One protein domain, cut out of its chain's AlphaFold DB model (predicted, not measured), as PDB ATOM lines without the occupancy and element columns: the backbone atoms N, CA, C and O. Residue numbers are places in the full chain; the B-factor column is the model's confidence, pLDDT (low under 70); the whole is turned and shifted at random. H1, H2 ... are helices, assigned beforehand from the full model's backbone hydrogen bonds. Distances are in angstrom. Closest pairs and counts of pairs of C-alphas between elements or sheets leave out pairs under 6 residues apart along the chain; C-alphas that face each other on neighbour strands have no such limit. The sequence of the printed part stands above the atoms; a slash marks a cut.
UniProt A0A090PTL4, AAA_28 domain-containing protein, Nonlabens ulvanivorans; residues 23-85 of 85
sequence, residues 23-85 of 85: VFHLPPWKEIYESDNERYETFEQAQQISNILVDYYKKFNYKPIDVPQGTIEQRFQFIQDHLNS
ATOM      1  N   VAL A  23     138.786 154.109 131.212       97.38
ATOM      2  CA  VAL A  23     139.729 153.064 130.796       97.38
ATOM      3  C   VAL A  23     141.136 153.645 130.799       97.38
ATOM      4  O   VAL A  23     141.426 154.569 130.041       97.38
ATOM      5  N   PHE A  24     142.019 153.076 131.616       98.12
ATOM      6  CA  PHE A  24     143.451 153.361 131.574       98.12
ATOM      7  C   PHE A  24     144.165 152.277 130.777       98.12
ATOM      8  O   PHE A  24     143.929 151.085 130.975       98.12
ATOM      9  N   HIS A  25     145.056 152.693 129.889       97.88
ATOM     10  CA  HIS A  25     145.882 151.804 129.093       97.88
ATOM     11  C   HIS A  25     147.343 151.966 129.510       97.88
ATOM     12  O   HIS A  25     147.878 153.070 129.543       97.88
ATOM     13  N   LEU A  26     147.988 150.855 129.867       96.81
ATOM     14  CA  LEU A  26     149.413 150.818 130.171       96.81
ATOM     15  C   LEU A  26     150.126 150.238 128.944       96.81
ATOM     16  O   LEU A  26     150.104 149.015 128.772       96.81
ATOM     17  N   PRO A  27     150.716 151.075 128.070       96.12
ATOM     18  CA  PRO A  27     151.354 150.585 126.858       96.12
ATOM     19  C   PRO A  27     152.527 149.650 127.194       96.12
ATOM     20  O   PRO A  27     153.219 149.867 128.196       96.12
ATOM     21  N   PRO A  28     152.790 148.622 126.363       95.06
ATOM     22  CA  PRO A  28     153.954 147.761 126.511       95.06
ATOM     23  C   PRO A  28     155.237 148.578 126.618       95.06
ATOM     24  O   PRO A  28     155.497 149.482 125.823       95.06
ATOM     25  N   TRP A  29     156.047 148.248 127.619       95.38
ATOM     26  CA  TRP A  29     157.232 149.014 127.973       95.38
ATOM     27  C   TRP A  29     158.466 148.116 127.906       95.38
ATOM     28  O   TRP A  29     158.645 147.242 128.750       95.38
ATOM     29  N   LYS A  30     159.294 148.309 126.871       93.00
ATOM     30  CA  LYS A  30     160.410 147.412 126.539       93.00
ATOM     31  C   LYS A  30     161.490 147.378 127.617       93.00
ATOM     32  O   LYS A  30     162.041 146.318 127.882       93.00
ATOM     33  N   GLU A  31     161.784 148.515 128.234       93.69
ATOM     34  CA  GLU A  31     162.864 148.672 129.210       93.69
ATOM     35  C   GLU A  31     162.597 147.922 130.521       93.69
ATOM     36  O   GLU A  31     163.547 147.569 131.211       93.69
ATOM     37  N   ILE A  32     161.327 147.657 130.848       91.00
ATOM     38  CA  ILE A  32     160.918 146.844 132.007       91.00
ATOM     39  C   ILE A  32     160.246 145.532 131.586       91.00
ATOM     40  O   ILE A  32     159.602 144.862 132.398       91.00
ATOM     41  N   TYR A  33     160.300 145.201 130.295       91.19
ATOM     42  CA  TYR A  33     159.716 143.970 129.802       91.19
ATOM     43  C   TYR A  33     160.619 142.812 130.214       91.19
ATOM     44  O   TYR A  33     161.747 142.672 129.743       91.19
ATOM     45  N   GLU A  34     160.071 141.951 131.055       87.25
ATOM     46  CA  GLU A  34     160.662 140.676 131.422       87.25
ATOM     47  C   GLU A  34     159.654 139.572 131.098       87.25
ATOM     48  O   GLU A  34     158.434 139.767 131.209       87.25
ATOM     49  N   SER A  35     160.171 138.436 130.631       79.31
ATOM     50  CA  SER A  35     159.407 137.196 130.562       79.31
ATOM     51  C   SER A  35     159.611 136.486 131.891       79.31
ATOM     52  O   SER A  35     160.742 136.215 132.294       79.31
ATOM     53  N   ASP A  36     158.509 136.241 132.582       83.06
ATOM     54  CA  ASP A  36     158.444 135.418 133.778       83.06
ATOM     55  C   ASP A  36     157.533 134.211 133.502       83.06
ATOM     56  O   ASP A  36     157.085 133.987 132.375       83.06
ATOM     57  N   ASN A  37     157.262 133.405 134.527       81.44
ATOM     58  CA  ASN A  37     156.423 132.213 134.385       81.44
ATOM     59  C   ASN A  37     154.956 132.523 134.020       81.44
ATOM     60  O   ASN A  37     154.241 131.611 133.601       81.44
ATOM     61  N   GLU A  38     154.515 133.773 134.182       83.38
ATOM     62  CA  GLU A  38     153.147 134.222 133.910       83.38
ATOM     63  C   GLU A  38     153.027 134.855 132.514       83.38
ATOM     64  O   GLU A  38     151.971 134.778 131.880       83.38
ATOM     65  N   ARG A  39     154.102 135.467 131.998       82.00
ATOM     66  CA  ARG A  39     154.108 136.142 130.694       82.00
ATOM     67  C   ARG A  39     154.658 135.253 129.578       82.00
ATOM     68  O   ARG A  39     155.864 135.195 129.327       82.00
ATOM     69  N   TYR A  40     153.733 134.633 128.851       81.75
ATOM     70  CA  TYR A  40     154.022 133.754 127.712       81.75
ATOM     71  C   TYR A  40     154.272 134.504 126.396       81.75
ATOM     72  O   TYR A  40     154.832 133.933 125.459       81.75
ATOM     73  N   GLU A  41     153.810 135.750 126.282       87.75
ATOM     74  CA  GLU A  41     153.900 136.561 125.069       87.75
ATOM     75  C   GLU A  41     155.255 137.244 124.941       87.75
ATOM     76  O   GLU A  41     155.697 137.876 125.897       87.75
ATOM     77  N   THR A  42     155.854 137.234 123.746       91.88
ATOM     78  CA  THR A  42     157.012 138.081 123.411       91.88
ATOM     79  C   THR A  42     156.654 139.568 123.493       91.88
ATOM     80  O   THR A  42     155.483 139.947 123.428       91.88
ATOM     81  N   PHE A  43     157.654 140.450 123.573       92.88
ATOM     82  CA  PHE A  43     157.409 141.898 123.546       92.88
ATOM     83  C   PHE A  43     156.622 142.334 122.292       92.88
ATOM     84  O   PHE A  43     155.721 143.166 122.368       92.88
ATOM     85  N   GLU A  44     156.920 141.730 121.141       93.06
ATOM     86  CA  GLU A  44     156.217 141.989 119.880       93.06
ATOM     87  C   GLU A  44     154.746 141.562 119.955       93.06
ATOM     88  O   GLU A  44     153.864 142.313 119.538       93.06
ATOM     89  N   GLN A  45     154.467 140.397 120.546       92.69
ATOM     90  CA  GLN A  45     153.101 139.934 120.785       92.69
ATOM     91  C   GLN A  45     152.365 140.844 121.776       92.69
ATOM     92  O   GLN A  45     151.210 141.190 121.536       92.69
ATOM     93  N   ALA A  46     153.025 141.302 122.843       92.62
ATOM     94  CA  ALA A  46     152.445 142.263 123.779       92.62
ATOM     95  C   ALA A  46     152.060 143.581 123.080       92.62
ATOM     96  O   ALA A  46     150.974 144.110 123.321       92.62
ATOM     97  N   GLN A  47     152.895 144.076 122.159       94.75
ATOM     98  CA  GLN A  47     152.579 145.254 121.345       94.75
ATOM     99  C   GLN A  47     151.378 145.023 120.425       94.75
ATOM    100  O   GLN A  47     150.503 145.885 120.324       94.75
ATOM    101  N   GLN A  48     151.307 143.858 119.779       94.50
ATOM    102  CA  GLN A  48     150.169 143.491 118.935       94.50
ATOM    103  C   GLN A  48     148.866 143.429 119.740       94.50
ATOM    104  O   GLN A  48     147.864 144.013 119.331       94.50
ATOM    105  N   ILE A  49     148.889 142.776 120.903       92.69
ATOM    106  CA  ILE A  49     147.731 142.659 121.794       92.69
ATOM    107  C   ILE A  49     147.289 144.038 122.285       92.69
ATOM    108  O   ILE A  49     146.103 144.351 122.217       92.69
ATOM    109  N   SER A  50     148.226 144.880 122.724       95.62
ATOM    110  CA  SER A  50     147.940 146.252 123.159       95.62
ATOM    111  C   SER A  50     147.213 147.054 122.073       95.62
ATOM    112  O   SER A  50     146.166 147.641 122.347       95.62
ATOM    113  N   ASN A  51     147.686 146.996 120.824       95.69
ATOM    114  CA  ASN A  51     147.036 147.681 119.705       95.69
ATOM    115  C   ASN A  51     145.608 147.161 119.466       95.69
ATOM    116  O   ASN A  51     144.679 147.955 119.323       95.69
ATOM    117  N   ILE A  52     145.417 145.837 119.487       94.69
ATOM    118  CA  ILE A  52     144.093 145.214 119.338       94.69
ATOM    119  C   ILE A  52     143.153 145.685 120.452       94.69
ATOM    120  O   ILE A  52     142.025 146.086 120.170       94.69
ATOM    121  N   LEU A  53     143.605 145.676 121.708       94.62
ATOM    122  CA  LEU A  53     142.806 146.120 122.850       94.62
ATOM    123  C   LEU A  53     142.364 147.576 122.690       94.62
ATOM    124  O   LEU A  53     141.173 147.865 122.800       94.62
ATOM    125  N   VAL A  54     143.293 148.482 122.371       97.12
ATOM    126  CA  VAL A  54     142.993 149.906 122.153       97.12
ATOM    127  C   VAL A  54     141.975 150.098 121.028       97.12
ATOM    128  O   VAL A  54     141.038 150.887 121.181       97.12
ATOM    129  N   ASP A  55     142.103 149.361 119.925       95.81
ATOM    130  CA  ASP A  55     141.151 149.423 118.815       95.81
ATOM    131  C   ASP A  55     139.754 148.952 119.226       95.81
ATOM    132  O   ASP A  55     138.758 149.586 118.870       95.81
ATOM    133  N   TYR A  56     139.653 147.868 119.997       94.56
ATOM    134  CA  TYR A  56     138.366 147.401 120.509       94.56
ATOM    135  C   TYR A  56     137.759 148.382 121.508       94.56
ATOM    136  O   TYR A  56     136.576 148.698 121.384       94.56
ATOM    137  N   TYR A  57     138.547 148.938 122.428       96.06
ATOM    138  CA  TYR A  57     138.050 149.961 123.344       96.06
ATOM    139  C   TYR A  57     137.470 151.160 122.583       96.06
ATOM    140  O   TYR A  57     136.345 151.578 122.859       96.06
ATOM    141  N   LYS A  58     138.166 151.650 121.549       96.31
ATOM    142  CA  LYS A  58     137.661 152.727 120.681       96.31
ATOM    143  C   LYS A  58     136.379 152.335 119.938       96.31
ATOM    144  O   LYS A  58     135.464 153.149 119.848       96.31
ATOM    145  N   LYS A  59     136.270 151.095 119.440       95.00
ATOM    146  CA  LYS A  59     135.040 150.576 118.800       95.00
ATOM    147  C   LYS A  59     133.843 150.534 119.752       95.00
ATOM    148  O   LYS A  59     132.709 150.654 119.298       95.00
ATOM    149  N   PHE A  60     134.085 150.379 121.052       95.31
ATOM    150  CA  PHE A  60     133.064 150.456 122.099       95.31
ATOM    151  C   PHE A  60     132.885 151.876 122.666       95.31
ATOM    152  O   PHE A  60     132.297 152.036 123.729       95.31
ATOM    153  N   ASN A  61     133.340 152.909 121.946       95.88
ATOM    154  CA  ASN A  61     133.239 154.330 122.305       95.88
ATOM    155  C   ASN A  61     134.010 154.751 123.566       95.88
ATOM    156  O   ASN A  61     133.817 155.867 124.054       95.88
ATOM    157  N   TYR A  62     134.923 153.918 124.064       97.62
ATOM    158  CA  TYR A  62     135.849 154.341 125.107       97.62
ATOM    159  C   TYR A  62     136.933 155.259 124.535       97.62
ATOM    160  O   TYR A  62     137.301 155.190 123.358       97.62
ATOM    161  N   LYS A  63     137.499 156.087 125.413       96.69
ATOM    162  CA  LYS A  63     138.689 156.901 125.150       96.69
ATOM    163  C   LYS A  63     139.792 156.464 126.117       96.69
ATOM    164  O   LYS A  63     139.906 157.074 127.178       96.69
ATOM    165  N   PRO A  64     140.545 155.389 125.811       97.50
ATOM    166  CA  PRO A  64     141.610 154.926 126.692       97.50
ATOM    167  C   PRO A  64     142.615 156.041 126.978       97.50
ATOM    168  O   PRO A  64     143.045 156.737 126.057       97.50
ATOM    169  N   ILE A  65     142.967 156.196 128.248       98.12
ATOM    170  CA  ILE A  65     143.961 157.156 128.716       98.12
ATOM    171  C   ILE A  65     145.276 156.404 128.874       98.12
ATOM    172  O   ILE A  65     145.383 155.512 129.720       98.12
ATOM    173  N   ASP A  66     146.269 156.760 128.065       98.00
ATOM    174  CA  ASP A  66     147.597 156.169 128.173       98.00
ATOM    175  C   ASP A  66     148.284 156.656 129.451       98.00
ATOM    176  O   ASP A  66     148.491 157.854 129.657       98.00
ATOM    177  N   VAL A  67     148.652 155.707 130.307       98.19
ATOM    178  CA  VAL A  67     149.436 155.973 131.509       98.19
ATOM    179  C   VAL A  67     150.904 156.112 131.096       98.19
ATOM    180  O   VAL A  67     151.451 155.185 130.489       98.19
ATOM    181  N   PRO A  68     151.569 157.236 131.413       97.00
ATOM    182  CA  PRO A  68     152.954 157.451 131.024       97.00
ATOM    183  C   PRO A  68     153.886 156.447 131.708       97.00
ATOM    184  O   PRO A  68     153.629 155.961 132.811       97.00
ATOM    185  N   GLN A  69     155.009 156.157 131.054       97.06
ATOM    186  CA  GLN A  69     156.104 155.425 131.687       97.06
ATOM    187  C   GLN A  69     156.668 156.242 132.857       97.06
ATOM    188  O   GLN A  69     156.698 157.472 132.818       97.06
ATOM    189  N   GLY A  70     157.121 155.554 133.900       96.12
ATOM    190  CA  GLY A  70     157.607 156.189 135.119       96.12
ATOM    191  C   GLY A  70     157.692 155.205 136.276       96.12
ATOM    192  O   GLY A  70     157.482 153.999 136.110       96.12
ATOM    193  N   THR A  71     157.986 155.724 137.466       96.44
ATOM    194  CA  THR A  71     157.975 154.915 138.689       96.44
ATOM    195  C   THR A  71     156.561 154.422 139.006       96.44
ATOM    196  O   THR A  71     155.563 154.843 138.410       96.44
ATOM    197  N   ILE A  72     156.455 153.489 139.950       96.19
ATOM    198  CA  ILE A  72     155.155 153.006 140.424       96.19
ATOM    199  C   ILE A  72     154.340 154.177 140.992       96.19
ATOM    200  O   ILE A  72     153.174 154.331 140.643       96.19
ATOM    201  N   GLU A  73     154.976 155.042 141.779       98.19
ATOM    202  CA  GLU A  73     154.363 156.203 142.429       98.19
ATOM    203  C   GLU A  73     153.861 157.222 141.403       98.19
ATOM    204  O   GLU A  73     152.745 157.715 141.528       98.19
ATOM    205  N   GLN A  74     154.644 157.498 140.353       98.12
ATOM    206  CA  GLN A  74     154.243 158.425 139.289       98.12
ATOM    207  C   GLN A  74     153.007 157.927 138.534       98.12
ATOM    208  O   GLN A  74     152.080 158.696 138.285       98.12
ATOM    209  N   ARG A  75     152.969 156.633 138.194       97.62
ATOM    210  CA  ARG A  75     151.825 156.024 137.496       97.62
ATOM    211  C   ARG A  75     150.590 155.948 138.386       97.62
ATOM    212  O   ARG A  75     149.489 156.220 137.918       97.62
ATOM    213  N   PHE A  76     150.777 155.609 139.660       97.81
ATOM    214  CA  PHE A  76     149.712 155.614 140.655       97.81
ATOM    215  C   PHE A  76     149.094 157.008 140.794       97.81
ATOM    216  O   PHE A  76     147.879 157.145 140.658       97.81
ATOM    217  N   GLN A  77     149.928 158.037 140.974       98.19
ATOM    218  CA  GLN A  77     149.461 159.415 141.094       98.19
ATOM    219  C   GLN A  77     148.731 159.868 139.827       98.19
ATOM    220  O   GLN A  77     147.639 160.414 139.922       98.19
ATOM    221  N   PHE A  78     149.267 159.557 138.640       98.12
ATOM    222  CA  PHE A  78     148.613 159.867 137.367       98.12
ATOM    223  C   PHE A  78     147.193 159.288 137.284       98.12
ATOM    224  O   PHE A  78     146.263 159.995 136.901       98.12
ATOM    225  N   ILE A  79     147.011 158.015 137.652       97.75
ATOM    226  CA  ILE A  79     145.691 157.367 137.651       97.75
ATOM    227  C   ILE A  79     144.775 158.021 138.693       97.75
ATOM    228  O   ILE A  79     143.616 158.312 138.398       97.75
ATOM    229  N   GLN A  80     145.289 158.277 139.898       97.56
ATOM    230  CA  GLN A  80     144.518 158.873 140.986       97.56
ATOM    231  C   GLN A  80     144.038 160.292 140.652       97.56
ATOM    232  O   GLN A  80     142.887 160.623 140.936       97.56
ATOM    233  N   ASP A  81     144.873 161.105 140.009       97.00
ATOM    234  CA  ASP A  81     144.516 162.463 139.593       97.00
ATOM    235  C   ASP A  81     143.386 162.450 138.552       97.00
ATOM    236  O   ASP A  81     142.443 163.233 138.655       97.00
ATOM    237  N   HIS A  82     143.416 161.511 137.598       96.25
ATOM    238  CA  HIS A  82     142.366 161.370 136.580       96.25
ATOM    239  C   HIS A  82     141.027 160.874 137.140       96.25
ATOM    240  O   HIS A  82     139.990 161.162 136.552       96.25
ATOM    241  N   LEU A  83     141.032 160.119 138.243       95.19
ATOM    242  CA  LEU A  83     139.805 159.625 138.880       95.19
ATOM    243  C   LEU A  83     139.150 160.646 139.818       95.19
ATOM    244  O   LEU A  83     137.950 160.560 140.056       95.19
ATOM    245  N   ASN A  84     139.924 161.586 140.363       88.50
ATOM    246  CA  ASN A  84     139.436 162.619 141.283       88.50
ATOM    247  C   ASN A  84     139.116 163.957 140.590       88.50
ATOM    248  O   ASN A  84     138.882 164.951 141.282       88.50
ATOM    249  N   SER A  85     139.159 163.989 139.254       64.94
ATOM    250  CA  SER A  85     138.908 165.176 138.423       64.94
ATOM    251  C   SER A  85     137.446 165.326 138.012       64.94
ATOM    252  O   SER A  85     136.763 164.292 137.841       64.94
TER     253      SER A  85
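This is residues 23 to 85 of the 85 residues of the protein "AAA_28 domain-containing protein" of Nonlabens ulvanivorans (UniProt A0A090PTL4). Two helices, H1 and H2, run nearly side by side in direction but stand well separated, with extended backbone filling the space between them: the first residues, about 23 to 28, and part of the link from H1 to H2, about 64 to 68. Before H1 the backbone makes a loop round Asn 37, at the end where H1 begins. The printed part has 63 residues with two named helices, H1 then H2, and no named strand; its class is all helix, with under half of the residues, 29 of 63, in named elements. It is flat, spanning 36 by 31 by 17 A, and only just loose, close to compact, with a radius of gyration of the C-alphas of 13.2 A.

Residues 23 to 42 hold no named element and begin at C-alpha 23, at (139.729, 153.064, 130.796). H1 is residues 43 to 59, 24.5 A from first to last C-alpha, starting at (157.409, 141.898, 123.546). H2 is residues 72 to 83, 16.8 A long by the same measure, and ends at (139.805, 159.625, 138.880).

Residues 24 to 25 pair with residues 65 to 66, parallel, in stretches too short to be named strands. H1 and H2 are apart. In both H1 and H2 every O i to N i+4 pair is within hydrogen-bond range.

The C-alphas of Asn 37 and Ser 85, the two farthest apart, are 37.5 A from each other. The link from H1 to H2, residues 60 to 71, is long. The printed part has no cut and ends at the chain's last residue. Its mean pLDDT is 93.6, and residue 85 is under 70.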